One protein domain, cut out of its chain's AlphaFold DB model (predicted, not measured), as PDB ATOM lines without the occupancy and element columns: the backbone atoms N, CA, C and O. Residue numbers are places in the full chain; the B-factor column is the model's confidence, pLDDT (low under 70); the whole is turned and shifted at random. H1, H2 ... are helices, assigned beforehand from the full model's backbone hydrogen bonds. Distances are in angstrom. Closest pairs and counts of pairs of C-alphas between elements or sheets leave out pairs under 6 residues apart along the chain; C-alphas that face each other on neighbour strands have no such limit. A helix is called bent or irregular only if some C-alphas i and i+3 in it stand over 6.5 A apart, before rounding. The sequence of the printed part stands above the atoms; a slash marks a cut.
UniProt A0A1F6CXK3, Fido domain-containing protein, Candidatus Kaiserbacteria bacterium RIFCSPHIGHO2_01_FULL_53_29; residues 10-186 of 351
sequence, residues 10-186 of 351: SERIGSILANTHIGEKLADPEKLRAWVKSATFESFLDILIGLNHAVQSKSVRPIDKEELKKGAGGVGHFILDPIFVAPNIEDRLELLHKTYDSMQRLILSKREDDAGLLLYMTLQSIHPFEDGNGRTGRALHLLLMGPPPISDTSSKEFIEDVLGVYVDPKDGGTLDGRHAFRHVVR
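This is residues 10 to 186 of the 351 residues of the protein "Fido domain-containing protein" of Candidatus Kaiserbacteria bacterium RIFCSPHIGHO2_01_FULL_53_29 (UniProt A0A1F6CXK3). Helices H6, H7 and H8 run side by side in alternating directions as two successive helical hairpins, and H4 crosses H8 steeply; H8 lies in the core. H1 packs on H4 and H9, H10 packs on H9, and an unnamed stretch, residues 70 to 88, lies at the outside between H5 and H6. The printed part has 177 residues with ten named helices, H1 to H10 in chain order, and no named strand: the class is all helix, and the packing is part aligned, part crossed, with a shallow tilt in 4 of the 9 pairs that touch, not only at the corner, and in which both helices have at least 6 residues. It is compact, with a radius of gyration of the C-alphas of 15.4 A, and spans 41 by 40 by 30 A.

H6, residues 89 to 108, and H7, residues 112 to 126, form a hairpin at a shallow tilt of 5 degrees, closest at the C-alphas of Met 103 and Ala 115, 5.0 A apart. H7 and H8, residues 133 to 145, form another, also at 5 degrees, closest at the C-alphas of Tyr 120 and Gly 137, 3.9 A. H8 and H4, residues 41 to 55, touch at a steep tilt of 69 degrees, only just short of about perpendicular; the C-alphas of Asn 52 and Thr 136 are closest, 5.4 A. H4 touches H1, residues 10 to 20, with residues 51 to 55 alone, closest at Ala 54 and Ile 13, whose C-alphas are 6.0 A apart. H9, residues 157 to 167, and H10, residues 174 to 181, touch, closest at the C-alphas of Tyr 166 and Gly 177, 4.0 A. H3, residues 29 to 38, touches H6, closest at the C-alphas of Arg 33 and Leu 108, 6.0 A. H2, residues 22 to 26, only just touches H8, and H5, residues 65 to 69, only just touches H4, each with 3 pairs of C-alphas within 8 A. Every O i to N i+4 pair is within hydrogen-bond range in H1, H2, H4, H5 and H8; the figures are 5 of 6 in H3, 14 of 16 in H6, 10 of 11 in H7, 4 of 7 in H9 and 3 of 4 in H10.

H6 measures 29.7 A, H4 21.3 A, H7 20.6 A and H8 18.3 A. H6 is only just irregular: C-alphas 90 and 93 are 7.0 A apart. H1 begins at C-alpha 10, (-34.389, -30.602, -25.101), and H10 ends at C-alpha 181, (-29.569, -26.523, -10.212).

The C-alphas farthest apart, of Glu 90 and Asp 152, are 44.7 A apart. The printed part has no cut; the links H5 to H6 and H8 to H9 are long. The mean pLDDT of the printed part is 74.6, with residues 10 to 28, 72 to 82, 146 to 178 and 180 under 70.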
ATOM      1  N   SER A  10     -35.324 -31.588 -24.544       51.16
ATOM      2  CA  SER A  10     -34.389 -30.602 -25.101       51.16
ATOM      3  C   SER A  10     -34.735 -30.184 -26.537       51.16
ATOM      4  O   SER A  10     -34.698 -29.001 -26.858       51.16
ATOM      5  N   GLU A  11     -35.174 -31.119 -27.384       55.28
ATOM      6  CA  GLU A  11     -35.600 -30.838 -28.766       55.28
ATOM      7  C   GLU A  11     -36.916 -30.035 -28.810       55.28
ATOM      8  O   GLU A  11     -37.128 -29.215 -29.707       55.28
ATOM      9  N   ARG A  12     -37.804 -30.226 -27.823       59.16
ATOM     10  CA  ARG A  12     -39.040 -29.435 -27.673       59.16
ATOM     11  C   ARG A  12     -38.737 -28.005 -27.240       59.16
ATOM     12  O   ARG A  12     -39.273 -27.073 -27.833       59.16
ATOM     13  N   ILE A  13     -37.864 -27.839 -26.247       55.66
ATOM     14  CA  ILE A  13     -37.419 -26.528 -25.759       55.66
ATOM     15  C   ILE A  13     -36.684 -25.773 -26.874       55.66
ATOM     16  O   ILE A  13     -37.020 -24.622 -27.138       55.66
ATOM     17  N   GLY A  14     -35.765 -26.427 -27.594       55.12
ATOM     18  CA  GLY A  14     -35.055 -25.836 -28.734       55.12
ATOM     19  C   GLY A  14     -35.996 -25.382 -29.855       55.12
ATOM     20  O   GLY A  14     -35.901 -24.247 -30.320       55.12
ATOM     21  N   SER A  15     -36.976 -26.215 -30.227       55.91
ATOM     22  CA  SER A  15     -38.009 -25.852 -31.211       55.91
ATOM     23  C   SER A  15     -38.842 -24.645 -30.765       55.91
ATOM     24  O   SER A  15     -39.143 -23.756 -31.558       55.91
ATOM     25  N   ILE A  16     -39.182 -24.556 -29.479       54.69
ATOM     26  CA  ILE A  16     -39.982 -23.451 -28.937       54.69
ATOM     27  C   ILE A  16     -39.163 -22.162 -28.846       54.69
ATOM     28  O   ILE A  16     -39.655 -21.110 -29.249       54.69
ATOM     29  N   LEU A  17     -37.910 -22.221 -28.393       55.19
ATOM     30  CA  LEU A  17     -37.013 -21.062 -28.369       55.19
ATOM     31  C   LEU A  17     -36.753 -20.518 -29.780       55.19
ATOM     32  O   LEU A  17     -36.732 -19.298 -29.953       55.19
ATOM     33  N   ALA A  18     -36.640 -21.403 -30.775       55.31
ATOM     34  CA  ALA A  18     -36.517 -21.033 -32.182       55.31
ATOM     35  C   ALA A  18     -37.804 -20.394 -32.737       55.31
ATOM     36  O   ALA A  18     -37.737 -19.379 -33.423       55.31
ATOM     37  N   ASN A  19     -38.981 -20.934 -32.402       50.16
ATOM     38  CA  ASN A  19     -40.265 -20.432 -32.911       50.16
ATOM     39  C   ASN A  19     -40.754 -19.149 -32.214       50.16
ATOM     40  O   ASN A  19     -41.567 -18.416 -32.771       50.16
ATOM     41  N   THR A  20     -40.293 -18.878 -30.990       52.53
ATOM     42  CA  THR A  20     -40.695 -17.696 -30.199       52.53
ATOM     43  C   THR A  20     -39.675 -16.555 -30.248       52.53
ATOM     44  O   THR A  20     -39.952 -15.465 -29.742       52.53
ATOM     45  N   HIS A  21     -38.491 -16.787 -30.830       55.34
ATOM     46  CA  HIS A  21     -37.332 -15.881 -30.794       55.34
ATOM     47  C   HIS A  21     -36.904 -15.464 -29.368       55.34
ATOM     48  O   HIS A  21     -36.184 -14.483 -29.185       55.34
ATOM     49  N   ILE A  22     -37.356 -16.184 -28.333       56.31
ATOM     50  CA  ILE A  22     -37.077 -15.882 -26.920       56.31
ATOM     51  C   ILE A  22     -35.593 -16.057 -26.609       56.31
ATOM     52  O   ILE A  22     -34.995 -15.183 -25.989       56.31
ATOM     53  N   GLY A  23     -34.983 -17.143 -27.094       57.88
ATOM     54  CA  GLY A  23     -33.559 -17.410 -26.874       57.88
ATOM     55  C   GLY A  23     -32.660 -16.335 -27.491       57.88
ATOM     56  O   GLY A  23     -31.694 -15.907 -26.872       57.88
ATOM     57  N   GLU A  24     -33.024 -15.825 -28.671       57.03
ATOM     58  CA  GLU A  24     -32.275 -14.771 -29.371       57.03
ATOM     59  C   GLU A  24     -32.347 -13.414 -28.660       57.03
ATOM     60  O   GLU A  24     -31.409 -12.621 -28.744       57.03
ATOM     61  N   LYS A  25     -33.466 -13.133 -27.978       58.66
ATOM     62  CA  LYS A  25     -33.650 -11.912 -27.184       58.66
ATOM     63  C   LYS A  25     -32.916 -11.992 -25.852       58.66
ATOM     64  O   LYS A  25     -32.390 -10.980 -25.415       58.66
ATOM     65  N   LEU A  26     -32.898 -13.165 -25.221       57.88
ATOM     66  CA  LEU A  26     -32.319 -13.368 -23.893       57.88
ATOM     67  C   LEU A  26     -30.790 -13.534 -23.927       57.88
ATOM     68  O   LEU A  26     -30.124 -13.143 -22.979       57.88
ATOM     69  N   ALA A  27     -30.220 -14.003 -25.044       55.28
ATOM     70  CA  ALA A  27     -28.770 -14.152 -25.223       55.28
ATOM     71  C   ALA A  27     -28.014 -12.849 -25.577       55.28
ATOM     72  O   ALA A  27     -26.790 -12.861 -25.695       55.28
ATOM     73  N   ASP A  28     -28.719 -11.733 -25.782       69.44
ATOM     74  CA  ASP A  28     -28.140 -10.426 -26.108       69.44
ATOM     75  C   ASP A  28     -28.690  -9.381 -25.122       69.44
ATOM     76  O   ASP A  28     -29.859  -8.998 -25.237       69.44
ATOM     77  N   PRO A  29     -27.876  -8.894 -24.163       75.12
ATOM     78  CA  PRO A  29     -28.333  -7.962 -23.132       75.12
ATOM     79  C   PRO A  29     -28.989  -6.688 -23.681       75.12
ATOM     80  O   PRO A  29     -29.917  -6.153 -23.073       75.12
ATOM     81  N   GLU A  30     -28.558  -6.192 -24.842       79.25
ATOM     82  CA  GLU A  30     -29.139  -4.985 -25.433       79.25
ATOM     83  C   GLU A  30     -30.493  -5.279 -26.088       79.25
ATOM     84  O   GLU A  30     -31.440  -4.500 -25.928       79.25
ATOM     85  N   LYS A  31     -30.645  -6.436 -26.747       78.12
ATOM     86  CA  LYS A  31     -31.955  -6.883 -27.252       78.12
ATOM     87  C   LYS A  31     -32.918  -7.229 -26.126       78.12
ATOM     88  O   LYS A  31     -34.098  -6.899 -26.239       78.12
ATOM     89  N   LEU A  32     -32.432  -7.837 -25.046       79.75
ATOM     90  CA  LEU A  32     -33.214  -8.125 -23.850       79.75
ATOM     91  C   LEU A  32     -33.781  -6.834 -23.260       79.75
ATOM     92  O   LEU A  32     -34.991  -6.712 -23.070       79.75
ATOM     93  N   ARG A  33     -32.931  -5.826 -23.045       84.25
ATOM     94  CA  ARG A  33     -33.362  -4.519 -22.535       84.25
ATOM     95  C   ARG A  33     -34.304  -3.805 -23.498       84.25
ATOM     96  O   ARG A  33     -35.279  -3.203 -23.051       84.25
ATOM     97  N   ALA A  34     -34.048  -3.862 -24.805       84.75
ATOM     98  CA  ALA A  34     -34.947  -3.293 -25.807       84.75
ATOM     99  C   ALA A  34     -36.324  -3.972 -25.783       84.75
ATOM    100  O   ALA A  34     -37.347  -3.287 -25.803       84.75
ATOM    101  N   TRP A  35     -36.355  -5.302 -25.670       82.88
ATOM    102  CA  TRP A  35     -37.588  -6.061 -25.520       82.88
ATOM    103  C   TRP A  35     -38.324  -5.660 -24.239       82.88
ATOM    104  O   TRP A  35     -39.480  -5.254 -24.340       82.88
ATOM    105  N   VAL A  36     -37.656  -5.659 -23.078       86.25
ATOM    106  CA  VAL A  36     -38.249  -5.276 -21.782       86.25
ATOM    107  C   VAL A  36     -38.883  -3.888 -21.822       86.25
ATOM    108  O   VAL A  36     -39.975  -3.724 -21.287       86.25
ATOM    109  N   LYS A  37     -38.269  -2.902 -22.491       87.06
ATOM    110  CA  LYS A  37     -38.847  -1.548 -22.642       87.06
ATOM    111  C   LYS A  37     -40.186  -1.528 -23.384       87.06
ATOM    112  O   LYS A  37     -40.974  -0.612 -23.183       87.06
ATOM    113  N   SER A  38     -40.405  -2.492 -24.271       86.19
ATOM    114  CA  SER A  38     -41.612  -2.607 -25.098       86.19
ATOM    115  C   SER A  38     -42.579  -3.697 -24.629       86.19
ATOM    116  O   SER A  38     -43.702  -3.774 -25.125       86.19
ATOM    117  N   ALA A  39     -42.138  -4.556 -23.707       87.31
ATOM    118  CA  ALA A  39     -42.919  -5.668 -23.203       87.31
ATOM    119  C   ALA A  39     -44.096  -5.151 -22.371       87.31
ATOM    120  O   ALA A  39     -44.008  -4.139 -21.674       87.31
ATOM    121  N   THR A  40     -45.207  -5.870 -22.460       93.94
ATOM    122  CA  THR A  40     -46.385  -5.684 -21.613       93.94
ATOM    123  C   THR A  40     -46.508  -6.856 -20.648       93.94
ATOM    124  O   THR A  40     -46.008  -7.951 -20.928       93.94
ATOM    125  N   PHE A  41     -47.248  -6.670 -19.552       94.81
ATOM    126  CA  PHE A  41     -47.576  -7.771 -18.643       94.81
ATOM    127  C   PHE A  41     -48.241  -8.944 -19.385       94.81
ATOM    128  O   PHE A  41     -47.913 -10.104 -19.163       94.81
ATOM    129  N   GLU A  42     -49.096  -8.645 -20.365       92.25
ATOM    130  CA  GLU A  42     -49.714  -9.638 -21.246       92.25
ATOM    131  C   GLU A  42     -48.683 -10.474 -22.018       92.25
ATOM    132  O   GLU A  42     -48.795 -11.698 -22.052       92.25
ATOM    133  N   SER A  43     -47.657  -9.830 -22.583       87.88
ATOM    134  CA  SER A  43     -46.574 -10.533 -23.283       87.88
ATOM    135  C   SER A  43     -45.718 -11.380 -22.339       87.88
ATOM    136  O   SER A  43     -45.226 -12.437 -22.729       87.88
ATOM    137  N   PHE A  44     -45.569 -10.949 -21.086       90.62
ATOM    138  CA  PHE A  44     -44.904 -11.734 -20.053       90.62
ATOM    139  C   PHE A  44     -45.697 -12.999 -19.715       90.62
ATOM    140  O   PHE A  44     -45.110 -14.080 -19.669       90.62
ATOM    141  N   LEU A  45     -47.023 -12.905 -19.568       92.12
ATOM    142  CA  LEU A  45     -47.870 -14.083 -19.360       92.12
ATOM    143  C   LEU A  45     -47.774 -15.070 -20.533       92.12
ATOM    144  O   LEU A  45     -47.657 -16.270 -20.297       92.12
ATOM    145  N   ASP A  46     -47.752 -14.586 -21.780       87.19
ATOM    146  CA  ASP A  46     -47.587 -15.446 -22.962       87.19
ATOM    147  C   ASP A  46     -46.261 -16.226 -22.932       87.19
ATOM    148  O   ASP A  46     -46.225 -17.416 -23.251       87.19
ATOM    149  N   ILE A  47     -45.178 -15.582 -22.482       83.81
ATOM    150  CA  ILE A  47     -43.873 -16.231 -22.295       83.81
ATOM    151  C   ILE A  47     -43.941 -17.295 -21.201       83.81
ATOM    152  O   ILE A  47     -43.482 -18.418 -21.419       83.81
ATOM    153  N   LEU A  48     -44.517 -16.965 -20.039       89.12
ATOM    154  CA  LEU A  48     -44.641 -17.909 -18.927       89.12
ATOM    155  C   LEU A  48     -45.434 -19.154 -19.336       89.12
ATOM    156  O   LEU A  48     -44.989 -20.271 -19.078       89.12
ATOM    157  N   ILE A  49     -46.579 -18.960 -19.995       87.69
ATOM    158  CA  ILE A  49     -47.459 -20.035 -20.463       87.69
ATOM    159  C   ILE A  49     -46.742 -20.889 -21.507       87.69
ATOM    160  O   ILE A  49     -46.668 -22.107 -21.352       87.69
ATOM    161  N   GLY A  50     -46.167 -20.264 -22.540       79.62
ATOM    162  CA  GLY A  50     -45.478 -20.984 -23.610       79.62
ATOM    163  C   GLY A  50     -44.299 -21.807 -23.091       79.62
ATOM    164  O   GLY A  50     -44.112 -22.958 -23.491       79.62
ATOM    165  N   LEU A  51     -43.539 -21.254 -22.143       79.88
ATOM    166  CA  LEU A  51     -42.440 -21.968 -21.509       79.88
ATOM    167  C   LEU A  51     -42.936 -23.078 -20.580       79.88
ATOM    168  O   LEU A  51     -42.360 -24.160 -20.575       79.88
ATOM    169  N   ASN A  52     -44.002 -22.857 -19.808       85.25
ATOM    170  CA  ASN A  52     -44.584 -23.901 -18.971       85.25
ATOM    171  C   ASN A  52     -45.122 -25.072 -19.804       85.25
ATOM    172  O   ASN A  52     -44.776 -26.217 -19.522       85.25
ATOM    173  N   HIS A  53     -45.847 -24.810 -20.892       81.81
ATOM    174  CA  HIS A  53     -46.314 -25.850 -21.819       81.81
ATOM    175  C   HIS A  53     -45.164 -26.661 -22.424       81.81
ATOM    176  O   HIS A  53     -45.333 -27.848 -22.705       81.81
ATOM    177  N   ALA A  54     -43.995 -26.040 -22.605       73.62
ATOM    178  CA  ALA A  54     -42.798 -26.714 -23.098       73.62
ATOM    179  C   ALA A  54     -42.235 -27.740 -22.104       73.62
ATOM    180  O   ALA A  54     -41.666 -28.749 -22.527       73.62
ATOM    181  N   VAL A  55     -42.368 -27.470 -20.801       73.75
ATOM    182  CA  VAL A  55     -41.644 -28.183 -19.737       73.75
ATOM    183  C   VAL A  55     -42.544 -28.975 -18.789       73.75
ATOM    184  O   VAL A  55     -42.028 -29.785 -18.021       73.75
ATOM    185  N   GLN A  56     -43.860 -28.752 -18.802       74.94
ATOM    186  CA  GLN A  56     -44.820 -29.482 -17.974       74.94
ATOM    187  C   GLN A  56     -44.953 -30.947 -18.410       74.94
ATOM    188  O   GLN A  56     -44.667 -31.322 -19.552       74.94
ATOM    189  N   SER A  57     -45.426 -31.795 -17.498       73.00
ATOM    190  CA  SER A  57     -45.670 -33.206 -17.802       73.00
ATOM    191  C   SER A  57     -46.742 -33.364 -18.885       73.00
ATOM    192  O   SER A  57     -47.740 -32.650 -18.902       73.00
ATOM    193  N   LYS A  58     -46.587 -34.360 -19.769       72.38
ATOM    194  CA  LYS A  58     -47.529 -34.612 -20.884       72.38
ATOM    195  C   LYS A  58     -48.964 -34.917 -20.432       72.38
ATOM    196  O   LYS A  58     -49.883 -34.801 -21.234       72.38
ATOM    197  N   SER A  59     -49.136 -35.373 -19.191       74.31
ATOM    198  CA  SER A  59     -50.435 -35.663 -18.582       74.31
ATOM    199  C   SER A  59     -51.187 -34.410 -18.131       74.31
ATOM    200  O   SER A  59     -52.375 -34.505 -17.840       74.31
ATOM    201  N   VAL A  60     -50.515 -33.259 -18.057       76.94
ATOM    202  CA  VAL A  60     -51.099 -31.999 -17.597       76.94
ATOM    203  C   VAL A  60     -51.666 -31.248 -18.792       76.94
ATOM    204  O   VAL A  60     -51.016 -31.105 -19.833       76.94
ATOM    205  N   ARG A  61     -52.911 -30.786 -18.656       83.88
ATOM    206  CA  ARG A  61     -53.588 -30.037 -19.713       83.88
ATOM    207  C   ARG A  61     -52.959 -28.641 -19.832       83.88
ATOM    208  O   ARG A  61     -52.878 -27.939 -18.829       83.88
ATOM    209  N   PRO A  62     -52.574 -28.196 -21.041       82.81
ATOM    210  CA  PRO A  62     -52.201 -26.807 -21.280       82.81
ATOM    211  C   PRO A  62     -53.327 -25.846 -20.877       82.81
ATOM    212  O   PRO A  62     -54.487 -26.061 -21.245       82.81
ATOM    213  N   ILE A  63     -52.974 -24.797 -20.136       86.06
ATOM    214  CA  ILE A  63     -53.884 -23.701 -19.779       86.06
ATOM    215  C   ILE A  63     -53.697 -22.503 -20.708       86.06
ATOM    216  O   ILE A  63     -52.590 -22.274 -21.202       86.06
ATOM    217  N   ASP A  64     -54.754 -21.726 -20.917       88.12
ATOM    218  CA  ASP A  64     -54.654 -20.426 -21.580       88.12
ATOM    219  C   ASP A  64     -54.441 -19.264 -20.587       88.12
ATOM    220  O   ASP A  64     -54.321 -19.441 -19.370       88.12
ATOM    221  N   LYS A  65     -54.349 -18.043 -21.122       89.38
ATOM    222  CA  LYS A  65     -54.099 -16.838 -20.331       89.38
ATOM    223  C   LYS A  65     -55.275 -16.440 -19.440       89.38
ATOM    224  O   LYS A  65     -55.055 -15.951 -18.335       89.38
ATOM    225  N   GLU A  66     -56.506 -16.635 -19.895       89.88
ATOM    226  CA  GLU A  66     -57.697 -16.310 -19.107       89.88
ATOM    227  C   GLU A  66     -57.866 -17.293 -17.949       89.88
ATOM    228  O   GLU A  66     -58.272 -16.908 -16.854       89.88
ATOM    229  N   GLU A  67     -57.486 -18.550 -18.160       89.44
ATOM    230  CA  GLU A  67     -57.361 -19.541 -17.100       89.44
ATOM    231  C   GLU A  67     -56.279 -19.140 -16.089       89.44
ATOM    232  O   GLU A  67     -56.559 -19.087 -14.891       89.44
ATOM    233  N   LEU A  68     -55.076 -18.772 -16.543       87.38
ATOM    234  CA  LEU A  68     -53.998 -18.303 -15.663       87.38
ATOM    235  C   LEU A  68     -54.423 -17.084 -14.821       87.38
ATOM    236  O   LEU A  68     -54.170 -17.044 -13.620       87.38
ATOM    237  N   LYS A  69     -55.120 -16.113 -15.426       88.00
ATOM    238  CA  LYS A  69     -55.648 -14.920 -14.734       88.00
ATOM    239  C   LYS A  69     -56.688 -15.247 -13.663       88.00
ATOM    240  O   LYS A  69     -56.813 -14.498 -12.701       88.00
ATOM    241  N   LYS A  70     -57.412 -16.358 -13.811       86.06
ATOM    242  CA  LYS A  70     -58.343 -16.887 -12.800       86.06
ATOM    243  C   LYS A  70     -57.645 -17.757 -11.747       86.06
ATOM    244  O   LYS A  70     -58.324 -18.377 -10.935       86.06
ATOM    245  N   GLY A  71     -56.313 -17.829 -11.785       74.62
ATOM    246  CA  GLY A  71     -55.498 -18.670 -10.914       74.62
ATOM    247  C   GLY A  71     -55.606 -20.157 -11.234       74.62
ATOM    248  O   GLY A  71     -55.630 -20.975 -10.316       74.62
ATOM    249  N   ALA A  72     -55.678 -20.514 -12.522       64.62
ATOM    250  CA  ALA A  72     -55.466 -21.892 -12.956       64.62
ATOM    251  C   ALA A  72     -54.100 -22.420 -12.488       64.62
ATOM    252  O   ALA A  72     -53.211 -21.657 -12.134       64.62
ATOM    253  N   GLY A  73     -53.964 -23.745 -12.444       57.31
ATOM    254  CA  GLY A  73     -53.038 -24.400 -11.524       57.31
ATOM    255  C   GLY A  73     -53.743 -24.526 -10.187       57.31
ATOM    256  O   GLY A  73     -53.904 -23.536  -9.482       57.31
ATOM    257  N   GLY A  74     -54.287 -25.711  -9.903       52.91
ATOM    258  CA  GLY A  74     -55.261 -25.894  -8.827       52.91
ATOM    259  C   GLY A  74     -54.835 -25.307  -7.475       52.91
ATOM    260  O   GLY A  74     -53.675 -24.953  -7.241       52.91
ATOM    261  N   VAL A  75     -55.773 -25.268  -6.526       44.47
ATOM    262  CA  VAL A  75     -55.433 -25.208  -5.096       44.47
ATOM    263  C   VAL A  75     -54.765 -26.538  -4.748       44.47
ATOM    264  O   VAL A  75     -55.356 -27.432  -4.145       44.47
ATOM    265  N   GLY A  76     -53.552 -26.731  -5.253       43.84
ATOM    266  CA  GLY A  76     -52.765 -27.906  -5.005       43.84
ATOM    267  C   GLY A  76     -52.374 -27.847  -3.548       43.84
ATOM    268  O   GLY A  76     -51.380 -27.233  -3.183       43.84
ATOM    269  N   HIS A  77     -53.140 -28.551  -2.724       45.31
ATOM    270  CA  HIS A  77     -52.525 -29.406  -1.730       45.31
ATOM    271  C   HIS A  77     -51.692 -30.385  -2.540       45.31
ATOM    272  O   HIS A  77     -52.165 -31.457  -2.917       45.31
ATOM    273  N   PHE A  78     -50.502 -29.960  -2.959       45.91
ATOM    274  CA  PHE A  78     -49.633 -30.848  -3.691       45.91
ATOM    275  C   PHE A  78     -49.254 -31.907  -2.672       45.91
ATOM    276  O   PHE A  78     -48.469 -31.640  -1.767       45.91
ATOM    277  N   ILE A  79     -49.855 -33.093  -2.789       41.09
ATOM    278  CA  ILE A  79     -49.433 -34.299  -2.075       41.09
ATOM    279  C   ILE A  79     -48.126 -34.765  -2.731       41.09
ATOM    280  O   ILE A  79     -48.004 -35.861  -3.268       41.09
ATOM    281  N   LEU A  80     -47.157 -33.865  -2.781       45.09
ATOM    282  CA  LEU A  80     -45.760 -34.200  -2.865       45.09
ATOM    283  C   LEU A  80     -45.341 -34.402  -1.410       45.09
ATOM    284  O   LEU A  80     -45.845 -33.724  -0.524       45.09
ATOM    285  N   ASP A  81     -44.489 -35.376  -1.133       41.66
ATOM    286  CA  ASP A  81     -43.760 -35.375   0.129       41.66
ATOM    287  C   ASP A  81     -42.569 -34.417  -0.066       41.66
ATOM    288  O   ASP A  81     -41.666 -34.745  -0.848       41.66
ATOM    289  N   PRO A  82     -42.555 -33.211   0.539       54.81
ATOM    290  CA  PRO A  82     -43.529 -32.654   1.487       54.81
ATOM    291  C   PRO A  82     -44.620 -31.759   0.869       54.81
ATOM    292  O   PRO A  82     -44.424 -31.162  -0.193       54.81
ATOM    293  N   ILE A  83     -45.754 -31.659   1.584       70.75
ATOM    294  CA  ILE A  83     -46.911 -30.836   1.206       70.75
ATOM    295  C   ILE A  83     -46.444 -29.389   1.045       70.75
ATOM    296  O   ILE A  83     -45.707 -28.889   1.893       70.75
ATOM    297  N   PHE A  84     -46.882 -28.730  -0.027       79.12
ATOM    298  CA  PHE A  84     -46.714 -27.295  -0.255       79.12
ATOM    299  C   PHE A  84     -48.090 -26.657  -0.428       79.12
ATOM    300  O   PHE A  84     -48.921 -27.188  -1.168       79.12
ATOM    301  N   VAL A  85     -48.320 -25.520   0.228       84.94
ATOM    302  CA  VAL A  85     -49.551 -24.734   0.098       84.94
ATOM    303  C   VAL A  85     -49.206 -23.414  -0.580       84.94
ATOM    304  O   VAL A  85     -48.487 -22.598  -0.014       84.94
ATOM    305  N   ALA A  86     -49.695 -23.201  -1.799       87.25
ATOM    306  CA  ALA A  86     -49.482 -21.958  -2.540       87.25
ATOM    307  C   ALA A  86     -50.291 -20.780  -1.945       87.25
ATOM    308  O   ALA A  86     -51.263 -21.020  -1.224       87.25
ATOM    309  N   PRO A  87     -49.951 -19.517  -2.276       90.69
ATOM    310  CA  PRO A  87     -50.809 -18.372  -2.001       90.69
ATOM    311  C   PRO A  87     -52.231 -18.564  -2.543       90.69
ATOM    312  O   PRO A  87     -52.461 -19.297  -3.520       90.69
ATOM    313  N   ASN A  88     -53.158 -17.846  -1.910       89.62
ATOM    314  CA  ASN A  88     -54.547 -17.705  -2.327       89.62
ATOM    315  C   ASN A  88     -54.645 -17.379  -3.820       89.62
ATOM    316  O   ASN A  88     -53.843 -16.610  -4.352       89.62
ATOM    317  N   ILE A  89     -55.621 -17.986  -4.500       88.19
ATOM    318  CA  ILE A  89     -55.806 -17.871  -5.955       88.19
ATOM    319  C   ILE A  89     -55.952 -16.405  -6.376       88.19
ATOM    320  O   ILE A  89     -55.402 -15.988  -7.395       88.19
ATOM    321  N   GLU A  90     -56.646 -15.632  -5.551       90.50
ATOM    322  CA  GLU A  90     -57.016 -14.239  -5.758       90.50
ATOM    323  C   GLU A  90     -55.787 -13.318  -5.739       90.50
ATOM    324  O   GLU A  90     -55.762 -12.307  -6.439       90.50
ATOM    325  N   ASP A  91     -54.735 -13.699  -5.006       92.88
ATOM    326  CA  ASP A  91     -53.492 -12.932  -4.889       92.88
ATOM    327  C   ASP A  91     -52.500 -13.219  -6.025       92.88
ATOM    328  O   ASP A  91     -51.619 -12.406  -6.314       92.88
ATOM    329  N   ARG A  92     -52.601 -14.377  -6.693       92.12
ATOM    330  CA  ARG A  92     -51.549 -14.853  -7.614       92.12
ATOM    331  C   ARG A  92     -51.312 -13.915  -8.791       92.12
ATOM    332  O   ARG A  92     -50.160 -13.700  -9.162       92.12
ATOM    333  N   LEU A  93     -52.370 -13.349  -9.377       94.12
ATOM    334  CA  LEU A  93     -52.226 -12.444 -10.520       94.12
ATOM    335  C   LEU A  93     -51.539 -11.132 -10.117       94.12
ATOM    336  O   LEU A  93     -50.664 -10.654 -10.837       94.12
ATOM    337  N   GLU A  94     -51.889 -10.591  -8.945       96.19
ATOM    338  CA  GLU A  94     -51.230  -9.414  -8.373       96.19
ATOM    339  C   GLU A  94     -49.741  -9.699  -8.124       96.19
ATOM    340  O   GLU A  94     -48.877  -8.914  -8.514       96.19
ATOM    341  N   LEU A  95     -49.420 -10.855  -7.538       97.50
ATOM    342  CA  LEU A  95     -48.041 -11.270  -7.268       97.50
ATOM    343  C   LEU A  95     -47.223 -11.489  -8.552       97.50
ATOM    344  O   LEU A  95     -46.047 -11.115  -8.608       97.50
ATOM    345  N   LEU A  96     -47.833 -12.041  -9.606       96.94
ATOM    346  CA  LEU A  96     -47.210 -12.145 -10.930       96.94
ATOM    347  C   LEU A  96     -46.952 -10.765 -11.538       96.94
ATOM    348  O   LEU A  96     -45.899 -10.559 -12.139       96.94
ATOM    349  N   HIS A  97     -47.868  -9.813 -11.360       97.75
ATOM    350  CA  HIS A  97     -47.674  -8.440 -11.819       97.75
ATOM    351  C   HIS A  97     -46.531  -7.748 -11.068       97.75
ATOM    352  O   HIS A  97     -45.646  -7.171 -11.696       97.75
ATOM    353  N   LYS A  98     -46.472  -7.871  -9.734       98.44
ATOM    354  CA  LYS A  98     -45.352  -7.340  -8.933       98.44
ATOM    355  C   LYS A  98     -44.016  -7.957  -9.353       98.44
ATOM    356  O   LYS A  98     -43.020  -7.243  -9.482       98.44
ATOM    357  N   THR A  99     -44.008  -9.267  -9.611       98.19
ATOM    358  CA  THR A  99     -42.841  -9.988 -10.140       98.19
ATOM    359  C   THR A  99     -42.408  -9.413 -11.487       98.19
ATOM    360  O   THR A  99     -41.226  -9.143 -11.685       98.19
ATOM    361  N   TYR A 100     -43.357  -9.204 -12.401       97.44
ATOM    362  CA  TYR A 100     -43.102  -8.617 -13.712       97.44
ATOM    363  C   TYR A 100     -42.488  -7.219 -13.598       97.44
ATOM    364  O   TYR A 100     -41.412  -6.981 -14.144       97.44
ATOM    365  N   ASP A 101     -43.113  -6.323 -12.835       97.94
ATOM    366  CA  ASP A 101     -42.640  -4.946 -12.695       97.94
ATOM    367  C   ASP A 101     -41.222  -4.893 -12.102       97.94
ATOM    368  O   ASP A 101     -40.380  -4.103 -12.540       97.94
ATOM    369  N   SER A 102     -40.938  -5.745 -11.112       98.25
ATOM    370  CA  SER A 102     -39.617  -5.836 -10.483       98.25
ATOM    371  C   SER A 102     -38.561  -6.404 -11.437       98.25
ATOM    372  O   SER A 102     -37.481  -5.828 -11.583       98.25
ATOM    373  N   MET A 103     -38.899  -7.456 -12.186       96.38
ATOM    374  CA  MET A 103     -38.042  -8.029 -13.227       96.38
ATOM    375  C   MET A 103     -37.675  -6.996 -14.299       96.38
ATOM    376  O   MET A 103     -36.501  -6.882 -14.658       96.38
ATOM    377  N   GLN A 104     -38.632  -6.172 -14.746       95.62
ATOM    378  CA  GLN A 104     -38.332  -5.078 -15.671       95.62
ATOM    379  C   GLN A 104     -37.337  -4.081 -15.063       95.62
ATOM    380  O   GLN A 104     -36.362  -3.712 -15.720       95.62
ATOM    381  N   ARG A 105     -37.545  -3.654 -13.808       97.19
ATOM    382  CA  ARG A 105     -36.648  -2.705 -13.122       97.19
ATOM    383  C   ARG A 105     -35.229  -3.252 -12.975       97.19
ATOM    384  O   ARG A 105     -34.277  -2.514 -13.235       97.19
ATOM    385  N   LEU A 106     -35.084  -4.526 -12.614       96.50
ATOM    386  CA  LEU A 106     -33.790  -5.201 -12.491       96.50
ATOM    387  C   LEU A 106     -33.054  -5.260 -13.836       96.50
ATOM    388  O   LEU A 106     -31.919  -4.794 -13.931       96.50
ATOM    389  N   ILE A 107     -33.718  -5.722 -14.902       93.44
ATOM    390  CA  ILE A 107     -33.110  -5.811 -16.242       93.44
ATOM    391  C   ILE A 107     -32.710  -4.425 -16.765       93.44
ATOM    392  O   ILE A 107     -31.606  -4.238 -17.277       93.44
ATOM    393  N   LEU A 108     -33.570  -3.414 -16.607       94.19
ATOM    394  CA  LEU A 108     -33.256  -2.041 -17.021       94.19
ATOM    395  C   LEU A 108     -32.095  -1.431 -16.222       94.19
ATOM    396  O   LEU A 108     -31.392  -0.561 -16.738       94.19
ATOM    397  N   SER A 109     -31.869  -1.920 -15.003       94.75
ATOM    398  CA  SER A 109     -30.756  -1.533 -14.133       94.75
ATOM    399  C   SER A 109     -29.503  -2.391 -14.330       94.75
ATOM    400  O   SER A 109     -28.563  -2.260 -13.551       94.75
ATOM    401  N   LYS A 110     -29.455  -3.230 -15.379       92.69
ATOM    402  CA  LYS A 110     -28.328  -4.128 -15.687       92.69
ATOM    403  C   LYS A 110     -28.067  -5.184 -14.599       92.69
ATOM    404  O   LYS A 110     -26.916  -5.471 -14.275       92.69
ATOM    405  N   ARG A 111     -29.143  -5.690 -13.990       92.62
ATOM    406  CA  ARG A 111     -29.147  -6.748 -12.968       92.62
ATOM    407  C   ARG A 111     -29.923  -7.969 -13.474       92.62
ATOM    408  O   ARG A 111     -30.897  -8.404 -12.863       92.62
ATOM    409  N   GLU A 112     -29.548  -8.474 -14.645       89.50
ATOM    410  CA  GLU A 112     -30.225  -9.589 -15.320       89.50
ATOM    411  C   GLU A 112     -30.162 -10.898 -14.510       89.50
ATOM    412  O   GLU A 112     -31.163 -11.614 -14.437       89.50
ATOM    413  N   ASP A 113     -29.046 -11.164 -13.824       88.44
ATOM    414  CA  ASP A 113     -28.882 -12.343 -12.960       88.44
ATOM    415  C   ASP A 113     -29.864 -12.331 -11.780       88.44
ATOM    416  O   ASP A 113     -30.507 -13.340 -11.477       88.44
ATOM    417  N   ASP A 114     -30.047 -11.159 -11.164       94.38
ATOM    418  CA  ASP A 114     -31.005 -10.959 -10.077       94.38
ATOM    419  C   ASP A 114     -32.448 -11.080 -10.587       94.38
ATOM    420  O   ASP A 114     -33.309 -11.624  -9.897       94.38
ATOM    421  N   ALA A 115     -32.727 -10.631 -11.816       94.38
ATOM    422  CA  ALA A 115     -34.022 -10.849 -12.457       94.38
ATOM    423  C   ALA A 115     -34.287 -12.346 -12.713       94.38
ATOM    424  O   ALA A 115     -35.416 -12.814 -12.542       94.38
ATOM    425  N   GLY A 116     -33.254 -13.111 -13.073       92.19
ATOM    426  CA  GLY A 116     -33.317 -14.568 -13.190       92.19
ATOM    427  C   GLY A 116     -33.620 -15.250 -11.858       92.19
ATOM    428  O   GLY A 116     -34.520 -16.094 -11.790       92.19
ATOM    429  N   LEU A 117     -32.922 -14.853 -10.788       94.75
ATOM    430  CA  LEU A 117     -33.174 -15.330  -9.425       94.75
ATOM    431  C   LEU A 117     -34.599 -15.008  -8.970       94.75
ATOM    432  O   LEU A 117     -35.300 -15.895  -8.479       94.75
ATOM    433  N   LEU A 118     -35.049 -13.773  -9.210       97.50
ATOM    434  CA  LEU A 118     -36.400 -13.316  -8.907       97.50
ATOM    435  C   LEU A 118     -37.445 -14.226  -9.552       97.50
ATOM    436  O   LEU A 118     -38.277 -14.786  -8.844       97.50
ATOM    437  N   LEU A 119     -37.376 -14.419 -10.874       95.44
ATOM    438  CA  LEU A 119     -38.326 -15.259 -11.609       95.44
ATOM    439  C   LEU A 119     -38.313 -16.713 -11.120       95.44
ATOM    440  O   LEU A 119     -39.372 -17.330 -10.992       95.44
ATOM    441  N   TYR A 120     -37.135 -17.270 -10.827       94.00
ATOM    442  CA  TYR A 120     -37.016 -18.631 -10.300       94.00
ATOM    443  C   TYR A 120     -37.702 -18.796  -8.938       94.00
ATOM    444  O   TYR A 120     -38.427 -19.773  -8.715       94.00
ATOM    445  N   MET A 121     -37.472 -17.855  -8.023       95.50
ATOM    446  CA  MET A 121     -37.978 -17.932  -6.655       95.50
ATOM    447  C   MET A 121     -39.473 -17.605  -6.572       95.50
ATOM    448  O   MET A 121     -40.228 -18.333  -5.918       95.50
ATOM    449  N   THR A 122     -39.937 -16.558  -7.261       96.62
ATOM    450  CA  THR A 122     -41.350 -16.157  -7.212       96.62
ATOM    451  C   THR A 122     -42.250 -17.158  -7.922       96.62
ATOM    452  O   THR A 122     -43.306 -17.471  -7.387       96.62
ATOM    453  N   LEU A 123     -41.853 -17.757  -9.051       93.69
ATOM    454  CA  LEU A 123     -42.688 -18.769  -9.719       93.69
ATOM    455  C   LEU A 123     -42.868 -20.037  -8.883       93.69
ATOM    456  O   LEU A 123     -43.955 -20.611  -8.873       93.69
ATOM    457  N   GLN A 124     -41.837 -20.468  -8.153       89.50
ATOM    458  CA  GLN A 124     -41.981 -21.588  -7.219       89.50
ATOM    459  C   GLN A 124     -42.921 -21.256  -6.059       89.50
ATOM    460  O   GLN A 124     -43.683 -22.125  -5.638       89.50
ATOM    461  N   SER A 125     -42.868 -20.012  -5.579       91.94
ATOM    462  CA  SER A 125     -43.608 -19.563  -4.398       91.94
ATOM    463  C   SER A 125     -45.063 -19.199  -4.710       91.94
ATOM    464  O   SER A 125     -45.947 -19.553  -3.942       91.94
ATOM    465  N   ILE A 126     -45.334 -18.550  -5.848       93.94
ATOM    466  CA  ILE A 126     -46.686 -18.242  -6.350       93.94
ATOM    467  C   ILE A 126     -47.376 -19.518  -6.835       93.94
ATOM    468  O   ILE A 126     -48.578 -19.684  -6.639       93.94
ATOM    469  N   HIS A 127     -46.609 -20.415  -7.460       90.75
ATOM    470  CA  HIS A 127     -47.086 -21.681  -8.005       90.75
ATOM    471  C   HIS A 127     -48.264 -21.535  -8.998       90.75
ATOM    472  O   HIS A 127     -49.314 -22.151  -8.814       90.75
ATOM    473  N   PRO A 128     -48.125 -20.705 -10.051       90.62
ATOM    474  CA  PRO A 128     -49.227 -20.351 -10.948       90.62
ATOM    475  C   PRO A 128     -49.648 -21.449 -11.942       90.62
ATOM    476  O   PRO A 128     -50.556 -21.226 -12.730       90.62
ATOM    477  N   PHE A 129     -48.984 -22.604 -11.969       88.12
ATOM    478  CA  PHE A 129     -49.324 -23.728 -12.846       88.12
ATOM    479  C   PHE A 129     -49.615 -24.989 -12.030       88.12
ATOM    480  O   PHE A 129     -49.137 -25.133 -10.908       88.12
ATOM    481  N   GLU A 130     -50.365 -25.937 -12.601       83.56
ATOM    482  CA  GLU A 130     -50.609 -27.247 -11.968       83.56
ATOM    483  C   GLU A 130     -49.317 -28.064 -11.857       83.56
ATOM    484  O   GLU A 130     -49.119 -28.817 -10.910       83.56
ATOM    485  N   ASP A 131     -48.414 -27.890 -12.818       82.69
ATOM    486  CA  ASP A 131     -47.124 -28.554 -12.846       82.69
ATOM    487  C   ASP A 131     -46.085 -27.662 -13.534       82.69
ATOM    488  O   ASP A 131     -46.400 -26.729 -14.267       82.69
ATOM    489  N   GLY A 132     -44.808 -27.959 -13.313       82.50
ATOM    490  CA  GLY A 132     -43.720 -27.329 -14.051       82.50
ATOM    491  C   GLY A 132     -43.265 -25.976 -13.506       82.50
ATOM    492  O   GLY A 132     -42.303 -25.446 -14.043       82.50
ATOM    493  N   ASN A 133     -43.826 -25.454 -12.409       88.38
ATOM    494  CA  ASN A 133     -43.431 -24.156 -11.827       88.38
ATOM    495  C   ASN A 133     -41.914 -24.023 -11.615       88.38
ATOM    496  O   ASN A 133     -41.279 -23.094 -12.110       88.38
ATOM    497  N   GLY A 134     -41.301 -25.010 -10.953       85.56
ATOM    498  CA  GLY A 134     -39.850 -25.026 -10.752       85.56
ATOM    499  C   GLY A 134     -39.052 -25.205 -12.049       85.56
ATOM    500  O   GLY A 134     -37.947 -24.683 -12.151       85.56
ATOM    501  N   ARG A 135     -39.593 -25.920 -13.045       82.75
ATOM    502  CA  ARG A 135     -38.959 -26.123 -14.361       82.75
ATOM    503  C   ARG A 135     -38.973 -24.838 -15.184       82.75
ATOM    504  O   ARG A 135     -37.930 -24.430 -15.684       82.75
ATOM    505  N   THR A 136     -40.123 -24.171 -15.245       86.06
ATOM    506  CA  THR A 136     -40.302 -22.856 -15.865       86.06
ATOM    507  C   THR A 136     -39.383 -21.824 -15.214       86.06
ATOM    508  O   THR A 136     -38.669 -21.122 -15.921       86.06
ATOM    509  N   GLY A 137     -39.323 -21.788 -13.876       89.81
ATOM    510  CA  GLY A 137     -38.428 -20.891 -13.141       89.81
ATOM    511  C   GLY A 137     -36.947 -21.111 -13.462       89.81
ATOM    512  O   GLY A 137     -36.238 -20.149 -13.747       89.81
ATOM    513  N   ARG A 138     -36.472 -22.367 -13.479       85.12
ATOM    514  CA  ARG A 138     -35.076 -22.681 -13.846       85.12
ATOM    515  C   ARG A 138     -34.761 -22.306 -15.287       85.12
ATOM    516  O   ARG A 138     -33.695 -21.763 -15.549       85.12
ATOM    517  N   ALA A 139     -35.683 -22.577 -16.208       80.50
ATOM    518  CA  ALA A 139     -35.509 -22.211 -17.604       80.50
ATOM    519  C   ALA A 139     -35.384 -20.687 -17.772       80.50
ATOM    520  O   ALA A 139     -34.453 -20.237 -18.427       80.50
ATOM    521  N   LEU A 140     -36.245 -19.888 -17.129       84.94
ATOM    522  CA  LEU A 140     -36.140 -18.420 -17.166       84.94
ATOM    523  C   LEU A 140     -34.833 -17.912 -16.563       84.94
ATOM    524  O   LEU A 140     -34.192 -17.045 -17.149       84.94
ATOM    525  N   HIS A 141     -34.422 -18.475 -15.428       86.31
ATOM    526  CA  HIS A 141     -33.161 -18.119 -14.792       86.31
ATOM    527  C   HIS A 141     -31.965 -18.382 -15.709       86.31
ATOM    528  O   HIS A 141     -31.140 -17.499 -15.916       86.31
ATOM    529  N   LEU A 142     -31.875 -19.583 -16.288       77.56
ATOM    530  CA  LEU A 142     -30.781 -19.958 -17.189       77.56
ATOM    531  C   LEU A 142     -30.791 -19.148 -18.488       77.56
ATOM    532  O   LEU A 142     -29.730 -18.847 -19.024       77.56
ATOM    533  N   LEU A 143     -31.970 -18.777 -18.994       76.00
ATOM    534  CA  LEU A 143     -32.058 -17.919 -20.172       76.00
ATOM    535  C   LEU A 143     -31.531 -16.502 -19.896       76.00
ATOM    536  O   LEU A 143     -30.953 -15.912 -20.801       76.00
ATOM    537  N   LEU A 144     -31.717 -15.967 -18.684       79.75
ATOM    538  CA  LEU A 144     -31.250 -14.624 -18.314       79.75
ATOM    539  C   LEU A 144     -29.777 -14.579 -17.898       79.75
ATOM    540  O   LEU A 144     -29.082 -13.638 -18.264       79.75
ATOM    541  N   MET A 145     -29.309 -15.586 -17.161       73.62
ATOM    542  CA  MET A 145     -27.930 -15.651 -16.656       73.62
ATOM    543  C   MET A 145     -26.943 -16.206 -17.701       73.62
ATOM    544  O   MET A 145     -25.737 -15.983 -17.618       73.62
ATOM    545  N   GLY A 146     -27.433 -16.945 -18.703       63.28
ATOM    546  CA  GLY A 146     -26.581 -17.714 -19.609       63.28
ATOM    547  C   GLY A 146     -26.028 -18.992 -18.954       63.28
ATOM    548  O   GLY A 146     -26.583 -19.471 -17.957       63.28
ATOM    549  N   PRO A 147     -24.971 -19.606 -19.523       54.72
ATOM    550  CA  PRO A 147     -24.388 -20.824 -18.975       54.72
ATOM    551  C   PRO A 147     -23.855 -20.645 -17.561       54.72
ATOM    552  O   PRO A 147     -23.123 -19.686 -17.319       54.72
ATOM    553  N   PRO A 148     -24.136 -21.586 -16.633       52.97
ATOM    554  CA  PRO A 148     -23.388 -21.646 -15.390       52.97
ATOM    555  C   PRO A 148     -21.886 -21.726 -15.713       52.97
ATOM    556  O   PRO A 148     -21.521 -22.412 -16.673       52.97
ATOM    557  N   PRO A 149     -21.000 -21.124 -14.905       45.44
ATOM    558  CA  PRO A 149     -19.548 -21.103 -15.137       45.44
ATOM    559  C   PRO A 149     -18.842 -22.476 -15.007       45.44
ATOM    560  O   PRO A 149     -17.645 -22.545 -14.759       45.44
ATOM    561  N   ILE A 150     -19.572 -23.583 -15.164       41.75
ATOM    562  CA  ILE A 150     -19.127 -24.966 -14.939       41.75
ATOM    563  C   ILE A 150     -18.960 -25.728 -16.270       41.75
ATOM    564  O   ILE A 150     -18.619 -26.907 -16.268       41.75
ATOM    565  N   SER A 151     -19.208 -25.101 -17.422       43.69
ATOM    566  CA  SER A 151     -19.151 -25.796 -18.710       43.69
ATOM    567  C   SER A 151     -18.412 -24.983 -19.772       43.69
ATOM    568  O   SER A 151     -18.866 -23.903 -20.140       43.69
ATOM    569  N   ASP A 152     -17.323 -25.542 -20.307       43.56
ATOM    570  CA  ASP A 152     -16.542 -25.035 -21.456       43.56
ATOM    571  C   ASP A 152     -17.321 -25.069 -22.798       43.56
ATOM    572  O   ASP A 152     -16.735 -25.080 -23.882       43.56
ATOM    573  N   THR A 153     -18.652 -25.128 -22.763       47.22
ATOM    574  CA  THR A 153     -19.503 -25.317 -23.941       47.22
ATOM    575  C   THR A 153     -19.871 -23.992 -24.597       47.22
ATOM    576  O   THR A 153     -20.204 -23.000 -23.945       47.22
ATOM    577  N   SER A 154     -19.851 -23.981 -25.928       48.34
ATOM    578  CA  SER A 154     -20.233 -22.820 -26.730       48.34
ATOM    579  C   SER A 154     -21.725 -22.464 -26.566       48.34
ATOM    580  O   SER A 154     -22.561 -23.314 -26.259       48.34
ATOM    581  N   SER A 155     -22.109 -21.207 -26.834       44.16
ATOM    582  CA  SER A 155     -23.481 -20.681 -26.650       44.16
ATOM    583  C   SER A 155     -24.582 -21.424 -27.430       44.16
ATOM    584  O   SER A 155     -25.763 -21.240 -27.145       44.16
ATOM    585  N   LYS A 156     -24.216 -22.244 -28.425       40.06
ATOM    586  CA  LYS A 156     -25.147 -23.031 -29.249       40.06
ATOM    587  C   LYS A 156     -25.369 -24.444 -28.695       40.06
ATOM    588  O   LYS A 156     -26.483 -24.945 -28.776       40.06
ATOM    589  N   GLU A 157     -24.351 -25.034 -28.070       49.25
ATOM    590  CA  GLU A 157     -24.456 -26.293 -27.312       49.25
ATOM    591  C   GLU A 157     -25.186 -26.070 -25.973       49.25
ATOM    592  O   GLU A 157     -25.878 -26.948 -25.471       49.25
ATOM    593  N   PHE A 158     -25.145 -24.844 -25.438       50.97
ATOM    594  CA  PHE A 158     -25.820 -24.447 -24.199       50.97
ATOM    595  C   PHE A 158     -27.345 -24.700 -24.178       50.97
ATOM    596  O   PHE A 158     -27.877 -25.218 -23.198       50.97
ATOM    597  N   ILE A 159     -28.073 -24.362 -25.247       50.22
ATOM    598  CA  ILE A 159     -29.546 -24.473 -25.267       50.22
ATOM    599  C   ILE A 159     -30.012 -25.936 -25.362       50.22
ATOM    600  O   ILE A 159     -31.020 -26.294 -24.751       50.22
ATOM    601  N   GLU A 160     -29.290 -26.785 -26.094       49.09
ATOM    602  CA  GLU A 160     -29.662 -28.191 -26.296       49.09
ATOM    603  C   GLU A 160     -29.141 -29.104 -25.170       49.09
ATOM    604  O   GLU A 160     -29.868 -30.015 -24.758       49.09
ATOM    605  N   ASP A 161     -27.960 -28.815 -24.606       51.84
ATOM    606  CA  ASP A 161     -27.327 -29.645 -23.572       51.84
ATOM    607  C   ASP A 161     -27.592 -29.157 -22.136       51.84
ATOM    608  O   ASP A 161     -27.753 -29.984 -21.239       51.84
ATOM    609  N   VAL A 162     -27.723 -27.846 -21.876       52.25
ATOM    610  CA  VAL A 162     -27.891 -27.331 -20.499       52.25
ATOM    611  C   VAL A 162     -29.358 -27.202 -20.093       52.25
ATOM    612  O   VAL A 162     -29.734 -27.653 -19.012       52.25
ATOM    613  N   LEU A 163     -30.257 -26.703 -20.946       56.25
ATOM    614  CA  LEU A 163     -31.684 -26.695 -20.579       56.25
ATOM    615  C   LEU A 163     -32.237 -28.120 -20.424       56.25
ATOM    616  O   LEU A 163     -33.030 -28.361 -19.518       56.25
ATOM    617  N   GLY A 164     -31.763 -29.085 -21.220       54.31
ATOM    618  CA  GLY A 164     -32.109 -30.500 -21.053       54.31
ATOM    619  C   GLY A 164     -31.717 -31.051 -19.677       54.31
ATOM    620  O   GLY A 164     -32.547 -31.647 -19.002       54.31
ATOM    621  N   VAL A 165     -30.490 -30.794 -19.212       54.62
ATOM    622  CA  VAL A 165     -29.989 -31.306 -17.922       54.62
ATOM    623  C   VAL A 165     -30.693 -30.673 -16.717       54.62
ATOM    624  O   VAL A 165     -30.991 -31.365 -15.746       54.62
ATOM    625  N   TYR A 166     -30.987 -29.372 -16.763       55.00
ATOM    626  CA  TYR A 166     -31.518 -28.646 -15.603       55.00
ATOM    627  C   TYR A 166     -33.053 -28.609 -15.559       55.00
ATOM    628  O   TYR A 166     -33.643 -28.442 -14.487       55.00
ATOM    629  N   VAL A 167     -33.732 -28.777 -16.695       59.56
ATOM    630  CA  VAL A 167     -35.198 -28.757 -16.771       59.56
ATOM    631  C   VAL A 167     -35.776 -30.176 -16.709       59.56
ATOM    632  O   VAL A 167     -36.723 -30.368 -15.945       59.56
ATOM    633  N   ASP A 168     -35.204 -31.154 -17.427       56.84
ATOM    634  CA  ASP A 168     -35.708 -32.542 -17.498       56.84
ATOM    635  C   ASP A 168     -34.653 -33.527 -18.090       56.84
ATOM    636  O   ASP A 168     -34.636 -33.747 -19.309       56.84
ATOM    637  N   PRO A 169     -33.714 -34.069 -17.282       51.66
ATOM    638  CA  PRO A 169     -32.580 -34.853 -17.785       51.66
ATOM    639  C   PRO A 169     -32.986 -36.199 -18.418       51.66
ATOM    640  O   PRO A 169     -33.920 -36.864 -17.989       51.66
ATOM    641  N   LYS A 170     -32.241 -36.627 -19.450       44.66
ATOM    642  CA  LYS A 170     -32.589 -37.768 -20.328       44.66
ATOM    643  C   LYS A 170     -32.694 -39.133 -19.631       44.66
ATOM    644  O   LYS A 170     -33.474 -39.959 -20.093       44.66
ATOM    645  N   ASP A 171     -31.955 -39.345 -18.542       43.81
ATOM    646  CA  ASP A 171     -31.847 -40.638 -17.841       43.81
ATOM    647  C   ASP A 171     -32.284 -40.559 -16.366       43.81
ATOM    648  O   ASP A 171     -32.072 -41.490 -15.588       43.81
ATOM    649  N   GLY A 172     -32.904 -39.440 -15.979       40.31
ATOM    650  CA  GLY A 172     -33.133 -39.049 -14.597       40.31
ATOM    651  C   GLY A 172     -34.476 -38.359 -14.418       40.31
ATOM    652  O   GLY A 172     -34.836 -37.489 -15.202       40.31
ATOM    653  N   GLY A 173     -35.254 -38.738 -13.405       47.88
ATOM    654  CA  GLY A 173     -36.525 -38.063 -13.124       47.88
ATOM    655  C   GLY A 173     -36.345 -36.574 -12.778       47.88
ATOM    656  O   GLY A 173     -35.237 -36.063 -12.642       47.88
ATOM    657  N   THR A 174     -37.456 -35.875 -12.525       51.16
ATOM    658  CA  THR A 174     -37.515 -34.448 -12.124       51.16
ATOM    659  C   THR A 174     -36.569 -34.032 -10.983       51.16
ATOM    660  O   THR A 174     -36.289 -32.840 -10.814       51.16
ATOM    661  N   LEU A 175     -36.083 -34.992 -10.192       51.44
ATOM    662  CA  LEU A 175     -35.110 -34.811  -9.118       51.44
ATOM    663  C   LEU A 175     -33.724 -34.407  -9.641       51.44
ATOM    664  O   LEU A 175     -33.097 -33.534  -9.045       51.44
ATOM    665  N   ASP A 176     -33.276 -34.933 -10.778       56.94
ATOM    666  CA  ASP A 176     -31.888 -34.778 -11.227       56.94
ATOM    667  C   ASP A 176     -31.599 -33.363 -11.754       56.94
ATOM    668  O   ASP A 176     -30.571 -32.772 -11.421       56.94
ATOM    669  N   GLY A 177     -32.562 -32.731 -12.435       61.66
ATOM    670  CA  GLY A 177     -32.450 -31.318 -12.826       61.66
ATOM    671  C   GLY A 177     -32.518 -30.355 -11.633       61.66
ATOM    672  O   GLY A 177     -31.859 -29.314 -11.614       61.66
ATOM    673  N   ARG A 178     -33.272 -30.717 -10.584       68.12
ATOM    674  CA  ARG A 178     -33.286 -29.971  -9.315       68.12
ATOM    675  C   ARG A 178     -31.945 -30.099  -8.592       68.12
ATOM    676  O   ARG A 178     -31.474 -29.104  -8.052       68.12
ATOM    677  N   HIS A 179     -31.343 -31.288  -8.583       71.00
ATOM    678  CA  HIS A 179     -30.030 -31.531  -7.986       71.00
ATOM    679  C   HIS A 179     -28.923 -30.762  -8.706       71.00
ATOM    680  O   HIS A 179     -28.148 -30.086  -8.037       71.00
ATOM    681  N   ALA A 180     -28.903 -30.767 -10.041       68.94
ATOM    682  CA  ALA A 180     -27.950 -29.969 -10.807       68.94
ATOM    683  C   ALA A 180     -28.091 -28.466 -10.499       68.94
ATOM    684  O   ALA A 180     -27.105 -27.785 -10.219       68.94
ATOM    685  N   PHE A 181     -29.325 -27.947 -10.463       78.19
ATOM    686  CA  PHE A 181     -29.569 -26.523 -10.212       78.19
ATOM    687  C   PHE A 181     -29.232 -26.071  -8.786       78.19
ATOM    688  O   PHE A 181     -28.917 -24.899  -8.593       78.19
ATOM    689  N   ARG A 182     -29.230 -26.985  -7.801       77.69
ATOM    690  CA  ARG A 182     -28.793 -26.680  -6.424       77.69
ATOM    691  C   ARG A 182     -27.357 -26.191  -6.350       77.69
ATOM    692  O   ARG A 182     -27.000 -25.534  -5.381       77.69
ATOM    693  N   HIS A 183     -26.535 -26.500  -7.346       77.06
ATOM    694  CA  HIS A 183     -25.191 -25.956  -7.419       77.06
ATOM    695  C   HIS A 183     -25.173 -24.482  -7.825       77.06
ATOM    696  O   HIS A 183     -24.191 -23.826  -7.541       77.06
ATOM    697  N   VAL A 184     -26.237 -23.942  -8.428       82.12
ATOM    698  CA  VAL A 184     -26.336 -22.531  -8.839       82.12
ATOM    699  C   VAL A 184     -27.068 -21.708  -7.778       82.12
ATOM    700  O   VAL A 184     -26.513 -20.753  -7.237       82.12
ATOM    701  N   VAL A 185     -28.293 -22.114  -7.443       88.38
ATOM    702  CA  VAL A 185     -29.146 -21.462  -6.439       88.38
ATOM    703  C   VAL A 185     -29.473 -22.477  -5.354       88.38
ATOM    704  O   VAL A 185     -29.820 -23.621  -5.664       88.38
ATOM    705  N   ARG A 186     -29.400 -22.066  -4.087       88.94
ATOM    706  CA  ARG A 186     -29.785 -22.916  -2.958       88.94
ATOM    707  C   ARG A 186     -31.234 -23.360  -3.099       88.94
ATOM    708  O   ARG A 186     -32.070 -22.709  -3.729       88.94
TER     709      ARG A 186